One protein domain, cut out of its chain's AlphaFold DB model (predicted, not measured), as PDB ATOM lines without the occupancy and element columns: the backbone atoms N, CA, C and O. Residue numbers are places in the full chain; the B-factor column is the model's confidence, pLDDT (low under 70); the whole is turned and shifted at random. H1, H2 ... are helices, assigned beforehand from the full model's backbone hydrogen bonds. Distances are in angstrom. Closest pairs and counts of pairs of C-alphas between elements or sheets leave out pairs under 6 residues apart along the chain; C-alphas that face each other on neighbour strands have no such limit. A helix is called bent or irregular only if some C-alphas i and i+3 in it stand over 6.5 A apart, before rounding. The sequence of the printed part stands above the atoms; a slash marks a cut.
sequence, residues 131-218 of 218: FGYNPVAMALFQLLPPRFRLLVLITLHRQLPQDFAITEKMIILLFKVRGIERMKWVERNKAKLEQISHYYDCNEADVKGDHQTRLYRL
ATOM      1  N   PHE A 131     213.281 232.532 251.604       92.81
ATOM      2  CA  PHE A 131     214.347 232.381 250.623       92.81
ATOM      3  C   PHE A 131     214.130 231.119 249.772       92.81
ATOM      4  O   PHE A 131     213.685 230.089 250.269       92.81
ATOM      5  N   GLY A 132     214.408 231.201 248.468       89.56
ATOM      6  CA  GLY A 132     214.228 230.081 247.536       89.56
ATOM      7  C   GLY A 132     212.812 229.897 246.981       89.56
ATOM      8  O   GLY A 132     212.668 229.230 245.963       89.56
ATOM      9  N   TYR A 133     211.786 230.515 247.575       89.69
ATOM     10  CA  TYR A 133     210.392 230.216 247.225       89.69
ATOM     11  C   TYR A 133     209.889 230.929 245.959       89.69
ATOM     12  O   TYR A 133     209.161 230.349 245.163       89.69
ATOM     13  N   ASN A 134     210.280 232.191 245.747       93.31
ATOM     14  CA  ASN A 134     209.866 232.953 244.564       93.31
ATOM     15  C   ASN A 134     210.910 232.811 243.437       93.31
ATOM     16  O   ASN A 134     211.990 233.400 243.552       93.31
ATOM     17  N   PRO A 135     210.609 232.103 242.331       92.12
ATOM     18  CA  PRO A 135     211.585 231.833 241.275       92.12
ATOM     19  C   PRO A 135     212.070 233.104 240.569       92.12
ATOM     20  O   PRO A 135     213.248 233.199 240.229       92.12
ATOM     21  N   VAL A 136     211.209 234.115 240.413       92.12
ATOM     22  CA  VAL A 136     211.569 235.400 239.793       92.12
ATOM     23  C   VAL A 136     212.547 236.165 240.681       92.12
ATOM     24  O   VAL A 136     213.597 236.607 240.216       92.12
ATOM     25  N   ALA A 137     212.255 236.269 241.980       91.88
ATOM     26  CA  ALA A 137     213.160 236.910 242.933       91.88
ATOM     27  C   ALA A 137     214.504 236.172 243.009       91.88
ATOM     28  O   ALA A 137     215.558 236.802 243.090       91.88
ATOM     29  N   MET A 138     214.480 234.839 242.929       93.56
ATOM     30  CA  MET A 138     215.689 234.023 242.896       93.56
ATOM     31  C   MET A 138     216.493 234.230 241.613       93.56
ATOM     32  O   MET A 138     217.712 234.350 241.701       93.56
ATOM     33  N   ALA A 139     215.855 234.327 240.446       92.12
ATOM     34  CA  ALA A 139     216.535 234.633 239.190       92.12
ATOM     35  C   ALA A 139     217.222 236.007 239.250       92.12
ATOM     36  O   ALA A 139     218.420 236.104 238.994       92.12
ATOM     37  N   LEU A 140     216.505 237.042 239.703       90.44
ATOM     38  CA  LEU A 140     217.063 238.386 239.892       90.44
ATOM     39  C   LEU A 140     218.212 238.395 240.905       90.44
ATOM     40  O   LEU A 140     219.243 239.023 240.675       90.44
ATOM     41  N   PHE A 141     218.077 237.652 242.006       91.56
ATOM     42  CA  PHE A 141     219.136 237.522 243.003       91.56
ATOM     43  C   PHE A 141     220.413 236.923 242.402       91.56
ATOM     44  O   PHE A 141     221.512 237.334 242.763       91.56
ATOM     45  N   GLN A 142     220.294 235.979 241.465       89.44
ATOM     46  CA  GLN A 142     221.444 235.335 240.821       89.44
ATOM     47  C   GLN A 142     222.215 236.264 239.875       89.44
ATOM     48  O   GLN A 142     223.406 236.020 239.663       89.44
ATOM     49  N   LEU A 143     221.576 237.326 239.371       87.12
ATOM     50  CA  LEU A 143     222.217 238.356 238.546       87.12
ATOM     51  C   LEU A 143     223.184 239.234 239.346       87.12
ATOM     52  O   LEU A 143     224.080 239.850 238.771       87.12
ATOM     53  N   LEU A 144     223.047 239.283 240.675       84.69
ATOM     54  CA  LEU A 144     223.992 240.019 241.502       84.69
ATOM     55  C   LEU A 144     225.408 239.416 241.385       84.69
ATOM     56  O   LEU A 144     225.587 238.189 241.465       84.69
ATOM     57  N   PRO A 145     226.452 240.261 241.309       82.12
ATOM     58  CA  PRO A 145     227.833 239.820 241.433       82.12
ATOM     59  C   PRO A 145     228.042 238.902 242.653       82.12
ATOM     60  O   PRO A 145     227.477 239.166 243.721       82.12
ATOM     61  N   PRO A 146     228.865 237.836 242.548       83.56
ATOM     62  CA  PRO A 146     229.038 236.843 243.615       83.56
ATOM     63  C   PRO A 146     229.349 237.438 244.995       83.56
ATOM     64  O   PRO A 146     228.805 236.987 246.001       83.56
ATOM     65  N   ARG A 147     230.171 238.497 245.046       79.69
ATOM     66  CA  ARG A 147     230.516 239.207 246.290       79.69
ATOM     67  C   ARG A 147     229.293 239.833 246.969       79.69
ATOM     68  O   ARG A 147     229.193 239.796 248.191       79.69
ATOM     69  N   PHE A 148     228.354 240.375 246.196       83.81
ATOM     70  CA  PHE A 148     227.150 241.015 246.733       83.81
ATOM     71  C   PHE A 148     226.095 239.986 247.127       83.81
ATOM     72  O   PHE A 148     225.484 240.128 248.181       83.81
ATOM     73  N   ARG A 149     225.957 238.889 246.367       90.25
ATOM     74  CA  ARG A 149     225.140 237.746 246.810       90.25
ATOM     75  C   ARG A 149     225.622 237.184 248.139       90.25
ATOM     76  O   ARG A 149     224.808 236.914 249.015       90.25
ATOM     77  N   LEU A 150     226.939 237.040 248.300       88.38
ATOM     78  CA  LEU A 150     227.525 236.571 249.550       88.38
ATOM     79  C   LEU A 150     227.201 237.519 250.715       88.38
ATOM     80  O   LEU A 150     226.859 237.049 251.793       88.38
ATOM     81  N   LEU A 151     227.240 238.838 250.499       85.56
ATOM     82  CA  LEU A 151     226.856 239.827 251.514       85.56
ATOM     83  C   LEU A 151     225.392 239.674 251.963       85.56
ATOM     84  O   LEU A 151     225.120 239.703 253.166       85.56
ATOM     85  N   VAL A 152     224.465 239.490 251.016       91.75
ATOM     86  CA  VAL A 152     223.047 239.217 251.315       91.75
ATOM     87  C   VAL A 152     222.927 237.949 252.159       91.75
ATOM     88  O   VAL A 152     222.323 237.980 253.226       91.75
ATOM     89  N   LEU A 153     223.558 236.853 251.731       93.25
ATOM     90  CA  LEU A 153     223.448 235.559 252.410       93.25
ATOM     91  C   LEU A 153     224.088 235.543 253.797       93.25
ATOM     92  O   LEU A 153     223.506 234.971 254.706       93.25
ATOM     93  N   ILE A 154     225.229 236.213 253.998       89.75
ATOM     94  CA  ILE A 154     225.827 236.378 255.334       89.75
ATOM     95  C   ILE A 154     224.868 237.130 256.257       89.75
ATOM     96  O   ILE A 154     224.753 236.801 257.437       89.75
ATOM     97  N   THR A 155     224.193 238.150 255.730       89.56
ATOM     98  CA  THR A 155     223.243 238.952 256.507       89.56
ATOM     99  C   THR A 155     222.033 238.110 256.905       89.56
ATOM    100  O   THR A 155     221.704 238.067 258.085       89.56
ATOM    101  N   LEU A 156     221.446 237.375 255.954       91.69
ATOM    102  CA  LEU A 156     220.310 236.488 256.209       91.69
ATOM    103  C   LEU A 156     220.678 235.327 257.145       91.69
ATOM    104  O   LEU A 156     219.953 235.060 258.094       91.69
ATOM    105  N   HIS A 157     221.828 234.678 256.943       91.12
ATOM    106  CA  HIS A 157     222.284 233.568 257.787       91.12
ATOM    107  C   HIS A 157     222.528 234.003 259.237       91.12
ATOM    108  O   HIS A 157     222.249 233.253 260.163       91.12
ATOM    109  N   ARG A 158     222.995 235.236 259.478       88.44
ATOM    110  CA  ARG A 158     223.121 235.764 260.851       88.44
ATOM    111  C   ARG A 158     221.783 235.875 261.580       88.44
ATOM    112  O   ARG A 158     221.777 235.888 262.804       88.44
ATOM    113  N   GLN A 159     220.684 235.998 260.846       85.38
ATOM    114  CA  GLN A 159     219.337 236.156 261.396       85.38
ATOM    115  C   GLN A 159     218.579 234.828 261.433       85.38
ATOM    116  O   GLN A 159     217.801 234.592 262.349       85.38
ATOM    117  N   LEU A 160     218.841 233.957 260.457       87.19
ATOM    118  CA  LEU A 160     218.240 232.636 260.290       87.19
ATOM    119  C   LEU A 160     219.349 231.574 260.145       87.19
ATOM    120  O   LEU A 160     219.510 230.991 259.072       87.19
ATOM    121  N   PRO A 161     220.146 231.314 261.201       85.25
ATOM    122  CA  PRO A 161     221.323 230.443 261.104       85.25
ATOM    123  C   PRO A 161     220.985 228.979 260.808       85.25
ATOM    124  O   PRO A 161     221.839 228.252 260.313       85.25
ATOM    125  N   GLN A 162     219.747 228.563 261.082       85.56
ATOM    126  CA  GLN A 162     219.259 227.200 260.861       85.56
ATOM    127  C   GLN A 162     218.612 227.000 259.480       85.56
ATOM    128  O   GLN A 162     218.199 225.893 259.148       85.56
ATOM    129  N   ASP A 163     218.495 228.048 258.657       89.44
ATOM    130  CA  ASP A 163     217.949 227.893 257.308       89.44
ATOM    131  C   ASP A 163     218.989 227.219 256.398       89.44
ATOM    132  O   ASP A 163     220.008 227.814 256.017       89.44
ATOM    133  N   PHE A 164     218.731 225.952 256.063       88.12
ATOM    134  CA  PHE A 164     219.611 225.133 255.232       88.12
ATOM    135  C   PHE A 164     219.840 225.751 253.846       88.12
ATOM    136  O   PHE A 164     220.981 225.836 253.400       88.12
ATOM    137  N   ALA A 165     218.789 226.248 253.185       89.38
ATOM    138  CA  ALA A 165     218.885 226.774 251.823       89.38
ATOM    139  C   ALA A 165     219.732 228.056 251.762       89.38
ATOM    140  O   ALA A 165     220.508 228.262 250.822       89.38
ATOM    141  N   ILE A 166     219.611 228.920 252.774       92.25
ATOM    142  CA  ILE A 166     220.461 230.108 252.916       92.25
ATOM    143  C   ILE A 166     221.907 229.683 253.184       92.25
ATOM    144  O   ILE A 166     222.827 230.190 252.537       92.25
ATOM    145  N   THR A 167     222.113 228.744 254.108       89.19
ATOM    146  CA  THR A 167     223.445 228.303 254.538       89.19
ATOM    147  C   THR A 167     224.206 227.601 253.417       89.19
ATOM    148  O   THR A 167     225.329 227.995 253.100       89.19
ATOM    149  N   GLU A 168     223.595 226.611 252.770       88.81
ATOM    150  CA  GLU A 168     224.176 225.880 251.644       88.81
ATOM    151  C   GLU A 168     224.630 226.860 250.555       88.81
ATOM    152  O   GLU A 168     225.790 226.869 250.126       88.81
ATOM    153  N   LYS A 169     223.742 227.779 250.161       90.88
ATOM    154  CA  LYS A 169     224.053 228.751 249.114       90.88
ATOM    155  C   LYS A 169     225.121 229.753 249.538       90.88
ATOM    156  O   LYS A 169     225.935 230.160 248.703       90.88
ATOM    157  N   MET A 170     225.138 230.146 250.814       91.12
ATOM    158  CA  MET A 170     226.172 231.011 251.385       91.12
ATOM    159  C   MET A 170     227.539 230.343 251.278       91.12
ATOM    160  O   MET A 170     228.479 230.975 250.807       91.12
ATOM    161  N   ILE A 171     227.639 229.071 251.665       85.44
ATOM    162  CA  ILE A 171     228.871 228.280 251.616       85.44
ATOM    163  C   ILE A 171     229.367 228.157 250.171       85.44
ATOM    164  O   ILE A 171     230.524 228.471 249.886       85.44
ATOM    165  N   ILE A 172     228.480 227.808 249.230       86.75
ATOM    166  CA  ILE A 172     228.813 227.738 247.798       86.75
ATOM    167  C   ILE A 172     229.365 229.079 247.298       86.75
ATOM    168  O   ILE A 172     230.369 229.123 246.584       86.75
ATOM    169  N   LEU A 173     228.731 230.196 247.662       86.81
ATOM    170  CA  LEU A 173     229.196 231.522 247.254       86.81
ATOM    171  C   LEU A 173     230.483 231.947 247.958       86.81
ATOM    172  O   LEU A 173     231.320 232.591 247.330       86.81
ATOM    173  N   LEU A 174     230.680 231.557 249.215       82.88
ATOM    174  CA  LEU A 174     231.922 231.783 249.943       82.88
ATOM    175  C   LEU A 174     233.088 231.097 249.225       82.88
ATOM    176  O   LEU A 174     234.121 231.734 249.008       82.88
ATOM    177  N   PHE A 175     232.887 229.868 248.742       78.00
ATOM    178  CA  PHE A 175     233.865 229.170 247.905       78.00
ATOM    179  C   PHE A 175     234.115 229.873 246.569       78.00
ATOM    180  O   PHE A 175     235.268 230.019 246.164       78.00
ATOM    181  N   LYS A 176     233.064 230.370 245.903       80.69
ATOM    182  CA  LYS A 176     233.201 231.122 244.641       80.69
ATOM    183  C   LYS A 176     233.940 232.449 244.813       80.69
ATOM    184  O   LYS A 176     234.634 232.877 243.899       80.69
ATOM    185  N   VAL A 177     233.781 233.114 245.955       80.06
ATOM    186  CA  VAL A 177     234.394 234.423 246.218       80.06
ATOM    187  C   VAL A 177     235.836 234.301 246.722       80.06
ATOM    188  O   VAL A 177     236.646 235.161 246.381       80.06
ATOM    189  N   ARG A 178     236.167 233.280 247.530       69.19
ATOM    190  CA  ARG A 178     237.484 233.146 248.194       69.19
ATOM    191  C   ARG A 178     238.479 232.186 247.528       69.19
ATOM    192  O   ARG A 178     239.655 232.231 247.873       69.19
ATOM    193  N   GLY A 179     238.072 231.334 246.588       66.31
ATOM    194  CA  GLY A 179     239.012 230.433 245.906       66.31
ATOM    195  C   GLY A 179     239.613 229.338 246.813       66.31
ATOM    196  O   GLY A 179     238.901 228.717 247.598       66.31
ATOM    197  N   ILE A 180     240.913 229.042 246.655       49.47
ATOM    198  CA  ILE A 180     241.615 227.837 247.171       49.47
ATOM    199  C   ILE A 180     241.883 227.852 248.698       49.47
ATOM    200  O   ILE A 180     242.205 226.808 249.262       49.47
ATOM    201  N   GLU A 181     241.618 228.941 249.436       57.06
ATOM    202  CA  GLU A 181     241.687 228.987 250.925       57.06
ATOM    203  C   GLU A 181     240.552 228.205 251.644       57.06
ATOM    204  O   GLU A 181     240.140 228.490 252.770       57.06
ATOM    205  N   ARG A 182     240.058 227.183 250.947       59.59
ATOM    206  CA  ARG A 182     238.869 226.354 251.115       59.59
ATOM    207  C   ARG A 182     238.885 225.494 252.377       59.59
ATOM    208  O   ARG A 182     237.945 225.549 253.161       59.59
ATOM    209  N   MET A 183     239.950 224.722 252.582       57.38
ATOM    210  CA  MET A 183     239.980 223.694 253.632       57.38
ATOM    211  C   MET A 183     240.083 224.307 255.030       57.38
ATOM    212  O   MET A 183     239.401 223.884 255.952       57.38
ATOM    213  N   LYS A 184     240.853 225.391 255.183       66.75
ATOM    214  CA  LYS A 184     241.068 226.021 256.495       66.75
ATOM    215  C   LYS A 184     239.796 226.634 257.087       66.75
ATOM    216  O   LYS A 184     239.690 226.711 258.306       66.75
ATOM    217  N   TRP A 185     238.853 227.110 256.268       70.62
ATOM    218  CA  TRP A 185     237.594 227.663 256.781       70.62
ATOM    219  C   TRP A 185     236.590 226.570 257.153       70.62
ATOM    220  O   TRP A 185     235.950 226.701 258.196       70.62
ATOM    221  N   VAL A 186     236.483 225.504 256.347       68.81
ATOM    222  CA  VAL A 186     235.601 224.359 256.637       68.81
ATOM    223  C   VAL A 186     235.988 223.734 257.974       68.81
ATOM    224  O   VAL A 186     235.139 223.656 258.857       68.81
ATOM    225  N   GLU A 187     237.279 223.477 258.206       70.25
ATOM    226  CA  GLU A 187     237.692 222.816 259.454       70.25
ATOM    227  C   GLU A 187     237.496 223.697 260.686       70.25
ATOM    228  O   GLU A 187     237.157 223.200 261.756       70.25
ATOM    229  N   ARG A 188     237.602 225.023 260.539       77.06
ATOM    230  CA  ARG A 188     237.300 225.969 261.628       77.06
ATOM    231  C   ARG A 188     235.810 226.056 261.966       77.06
ATOM    232  O   ARG A 188     235.479 226.539 263.045       77.06
ATOM    233  N   ASN A 189     234.917 225.660 261.057       75.81
ATOM    234  CA  ASN A 189     233.466 225.784 261.231       75.81
ATOM    235  C   ASN A 189     232.735 224.432 261.235       75.81
ATOM    236  O   ASN A 189     231.511 224.423 261.350       75.81
ATOM    237  N   LYS A 190     233.462 223.310 261.168       76.25
ATOM    238  CA  LYS A 190     232.932 221.944 261.056       76.25
ATOM    239  C   LYS A 190     231.821 221.638 262.066       76.25
ATOM    240  O   LYS A 190     230.711 221.329 261.654       76.25
ATOM    241  N   ALA A 191     232.069 221.872 263.355       76.31
ATOM    242  CA  ALA A 191     231.087 221.622 264.414       76.31
ATOM    243  C   ALA A 191     229.772 222.409 264.238       76.31
ATOM    244  O   ALA A 191     228.711 221.932 264.620       76.31
ATOM    245  N   LYS A 192     229.819 223.612 263.645       74.56
ATOM    246  CA  LYS A 192     228.611 224.400 263.350       74.56
ATOM    247  C   LYS A 192     227.880 223.873 262.123       74.56
ATOM    248  O   LYS A 192     226.664 223.931 262.098       74.56
ATOM    249  N   LEU A 193     228.609 223.387 261.116       72.06
ATOM    250  CA  LEU A 193     228.028 222.824 259.894       72.06
ATOM    251  C   LEU A 193     227.336 221.485 260.160       72.06
ATOM    252  O   LEU A 193     226.249 221.254 259.643       72.06
ATOM    253  N   GLU A 194     227.927 220.642 261.006       72.69
ATOM    254  CA  GLU A 194     227.354 219.355 261.424       72.69
ATOM    255  C   GLU A 194     226.031 219.525 262.188       72.69
ATOM    256  O   GLU A 194     225.162 218.667 262.129       72.69
ATOM    257  N   GLN A 195     225.820 220.669 262.844       72.31
ATOM    258  CA  GLN A 195     224.565 220.970 263.539       72.31
ATOM    259  C   GLN A 195     223.427 221.389 262.598       72.31
ATOM    260  O   GLN A 195     222.266 221.362 262.999       72.31
ATOM    261  N   ILE A 196     223.732 221.753 261.348       64.56
ATOM    262  CA  ILE A 196     222.740 222.218 260.366       64.56
ATOM    263  C   ILE A 196     221.968 221.025 259.761       64.56
ATOM    264  O   ILE A 196     220.914 221.222 259.157       64.56
ATOM    265  N   SER A 197     222.435 219.779 259.955       50.41
ATOM    266  CA  SER A 197     221.830 218.572 259.366       50.41
ATOM    267  C   SER A 197     220.744 217.886 260.202       50.41
ATOM    268  O   SER A 197     220.147 216.935 259.712       50.41
ATOM    269  N   HIS A 198     220.418 218.337 261.415       49.28
ATOM    270  CA  HIS A 198     219.426 217.636 262.252       49.28
ATOM    271  C   HIS A 198     217.946 217.939 261.929       49.28
ATOM    272  O   HIS A 198     217.077 217.620 262.736       49.28
ATOM    273  N   TYR A 199     217.622 218.530 260.769       46.62
ATOM    274  CA  TYR A 199     216.225 218.824 260.390       46.62
ATOM    275  C   TYR A 199     215.773 218.281 259.024       46.62
ATOM    276  O   TYR A 199     214.769 218.724 258.475       46.62
ATOM    277  N   TYR A 200     216.463 217.275 258.494       41.81
ATOM    278  CA  TYR A 200     215.866 216.383 257.504       41.81
ATOM    279  C   TYR A 200     216.152 214.944 257.921       41.81
ATOM    280  O   TYR A 200     217.096 214.335 257.429       41.81
ATOM    281  N   ASP A 201     215.288 214.375 258.765       43.84
ATOM    282  CA  ASP A 201     215.008 212.941 258.666       43.84
ATOM    283  C   ASP A 201     214.240 212.715 257.352       43.84
ATOM    284  O   ASP A 201     213.049 212.420 257.318       43.84
ATOM    285  N   CYS A 202     214.925 212.909 256.224       43.03
ATOM    286  CA  CYS A 202     214.589 212.171 255.023       43.03
ATOM    287  C   CYS A 202     215.134 210.772 255.280       43.03
ATOM    288  O   CYS A 202     216.324 210.529 255.081       43.03
ATOM    289  N   ASN A 203     214.277 209.885 255.787       43.28
ATOM    290  CA  ASN A 203     214.574 208.466 255.906       43.28
ATOM    291  C   ASN A 203     215.195 207.989 254.585       43.28
ATOM    292  O   ASN A 203     214.514 207.912 253.563       43.28
ATOM    293  N   GLU A 204     216.479 207.621 254.597       45.28
ATOM    294  CA  GLU A 204     217.145 206.975 253.454       45.28
ATOM    295  C   GLU A 204     216.403 205.701 252.993       45.28
ATOM    296  O   GLU A 204     216.611 205.220 251.877       45.28
ATOM    297  N   ALA A 205     215.513 205.166 253.838       47.81
ATOM    298  CA  ALA A 205     214.608 204.069 253.526       47.81
ATOM    299  C   ALA A 205     213.541 204.425 252.468       47.81
ATOM    300  O   ALA A 205     213.199 203.561 251.662       47.81
ATOM    301  N   ASP A 206     213.076 205.677 252.392       47.62
ATOM    302  CA  ASP A 206     211.999 206.071 251.467       47.62
ATOM    303  C   ASP A 206     212.500 206.257 250.024       47.62
ATOM    304  O   ASP A 206     211.761 206.043 249.065       47.62
ATOM    305  N   VAL A 207     213.788 206.568 249.838       49.00
ATOM    306  CA  VAL A 207     214.399 206.723 248.502       49.00
ATOM    307  C   VAL A 207     214.740 205.367 247.867       49.00
ATOM    308  O   VAL A 207     214.767 205.233 246.643       49.00
ATOM    309  N   LYS A 208     214.959 204.324 248.678       42.31
ATOM    310  CA  LYS A 208     215.237 202.967 248.172       42.31
ATOM    311  C   LYS A 208     213.970 202.197 247.785       42.31
ATOM    312  O   LYS A 208     214.057 201.302 246.948       42.31
ATOM    313  N   GLY A 209     212.804 202.566 248.324       40.53
ATOM    314  CA  GLY A 209     211.525 201.930 247.989       40.53
ATOM    315  C   GLY A 209     211.043 202.215 246.562       40.53
ATOM    316  O   GLY A 209     210.582 201.302 245.881       40.53
ATOM    317  N   ASP A 210     211.207 203.447 246.070       39.28
ATOM    318  CA  ASP A 210     210.597 203.881 244.797       39.28
ATOM    319  C   ASP A 210     211.410 203.475 243.547       39.28
ATOM    320  O   ASP A 210     210.887 203.379 242.433       39.28
ATOM    321  N   HIS A 211     212.697 203.144 243.713       39.66
ATOM    322  CA  HIS A 211     213.534 202.655 242.610       39.66
ATOM    323  C   HIS A 211     213.337 201.169 242.290       39.66
ATOM    324  O   HIS A 211     213.628 200.751 241.169       39.66
ATOM    325  N   GLN A 212     212.803 200.373 243.221       38.44
ATOM    326  CA  GLN A 212     212.603 198.936 243.007       38.44
ATOM    327  C   GLN A 212     211.209 198.600 242.457       38.44
ATOM    328  O   GLN A 212     211.050 197.587 241.781       38.44
ATOM    329  N   THR A 213     210.210 199.473 242.644       41.00
ATOM    330  CA  THR A 213     208.842 199.244 242.138       41.00
ATOM    331  C   THR A 213     208.639 199.679 240.680       41.00
ATOM    332  O   THR A 213     207.705 199.209 240.030       41.00
ATOM    333  N   ARG A 214     209.517 200.526 240.122       40.12
ATOM    334  CA  ARG A 214     209.421 200.999 238.723       40.12
ATOM    335  C   ARG A 214     210.103 200.111 237.676       40.12
ATOM    336  O   ARG A 214     209.894 200.340 236.492       40.12
ATOM    337  N   LEU A 215     210.860 199.089 238.079       38.00
ATOM    338  CA  LEU A 215     211.552 198.173 237.153       38.00
ATOM    339  C   LEU A 215     210.795 196.859 236.863       38.00
ATOM    340  O   LEU A 215     211.287 196.051 236.087       38.00
ATOM    341  N   TYR A 216     209.588 196.660 237.415       38.44
ATOM    342  CA  TYR A 216     208.748 195.467 237.178       38.44
ATOM    343  C   TYR A 216     207.329 195.777 236.656       38.44
ATOM    344  O   TYR A 216     206.408 194.978 236.812       38.44
ATOM    345  N   ARG A 217     207.123 196.937 236.025       39.38
ATOM    346  CA  ARG A 217     205.918 197.207 235.222       39.38
ATOM    347  C   ARG A 217     206.292 197.807 233.875       39.38
ATOM    348  O   ARG A 217     206.105 199.002 233.687       39.38
ATOM    349  N   LEU A 218     206.806 196.969 232.982       37.19
ATOM    350  CA  LEU A 218     206.600 197.010 231.532       37.19
ATOM    351  C   LEU A 218     206.780 195.586 231.004       37.19
ATOM    352  O   LEU A 218     207.783 194.953 231.406       37.19
TER     353      LEU A 218
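What this domain is: This is residues 131 to 218 of the 218 residues of an uncharacterized protein of Mannheimia haemolytica (UniProt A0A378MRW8). H4, the longest helix by residues, with 16, runs beside H3 of the helical hairpin H2 and H3, H1 lies near H2 on the hairpin's other side, and residues 201 to 218, with H5, stick out as a tail. The 88 printed residues hold five named helices, H1 to H5, and no named strand: all helix. The whole is loose, radius of gyration of the C-alphas 17.4 A, spanning 50 by 34 by 27 A.

Where its parts are: H4, residues 182 to 197, is 20.5 A long and irregular: C-alphas 188 and 191 are 8.1 A apart. H3 is residues 164 to 178, 20.8 A; H2, 146 to 159, 20.3 A; H1, 135 to 143, from C-alpha 135 at (211.585, 231.833, 241.275); H5, 204 to 213, to C-alpha 213 at (208.842, 199.244, 242.138).

How they stand to each other: H4 and H3 are close but not clearly touching, closest C-alphas Arg 182 and Phe 175, 6.6 A. H2 and H3 touch, closest C-alphas Leu 153 and Met 170, 5.4 A. H5 touches no helix. Every O i to N i+4 pair is within hydrogen-bond range in H1 and H3, 9 of 10 in H2, 6 of 12 in H4, 0 of 6 in H5, with 0 of 7 O i to N i+3.

The domain as a whole: The printed part has no cut and no long link. Residues 178 to 184, 186 and 196 to 218 have pLDDT under 70.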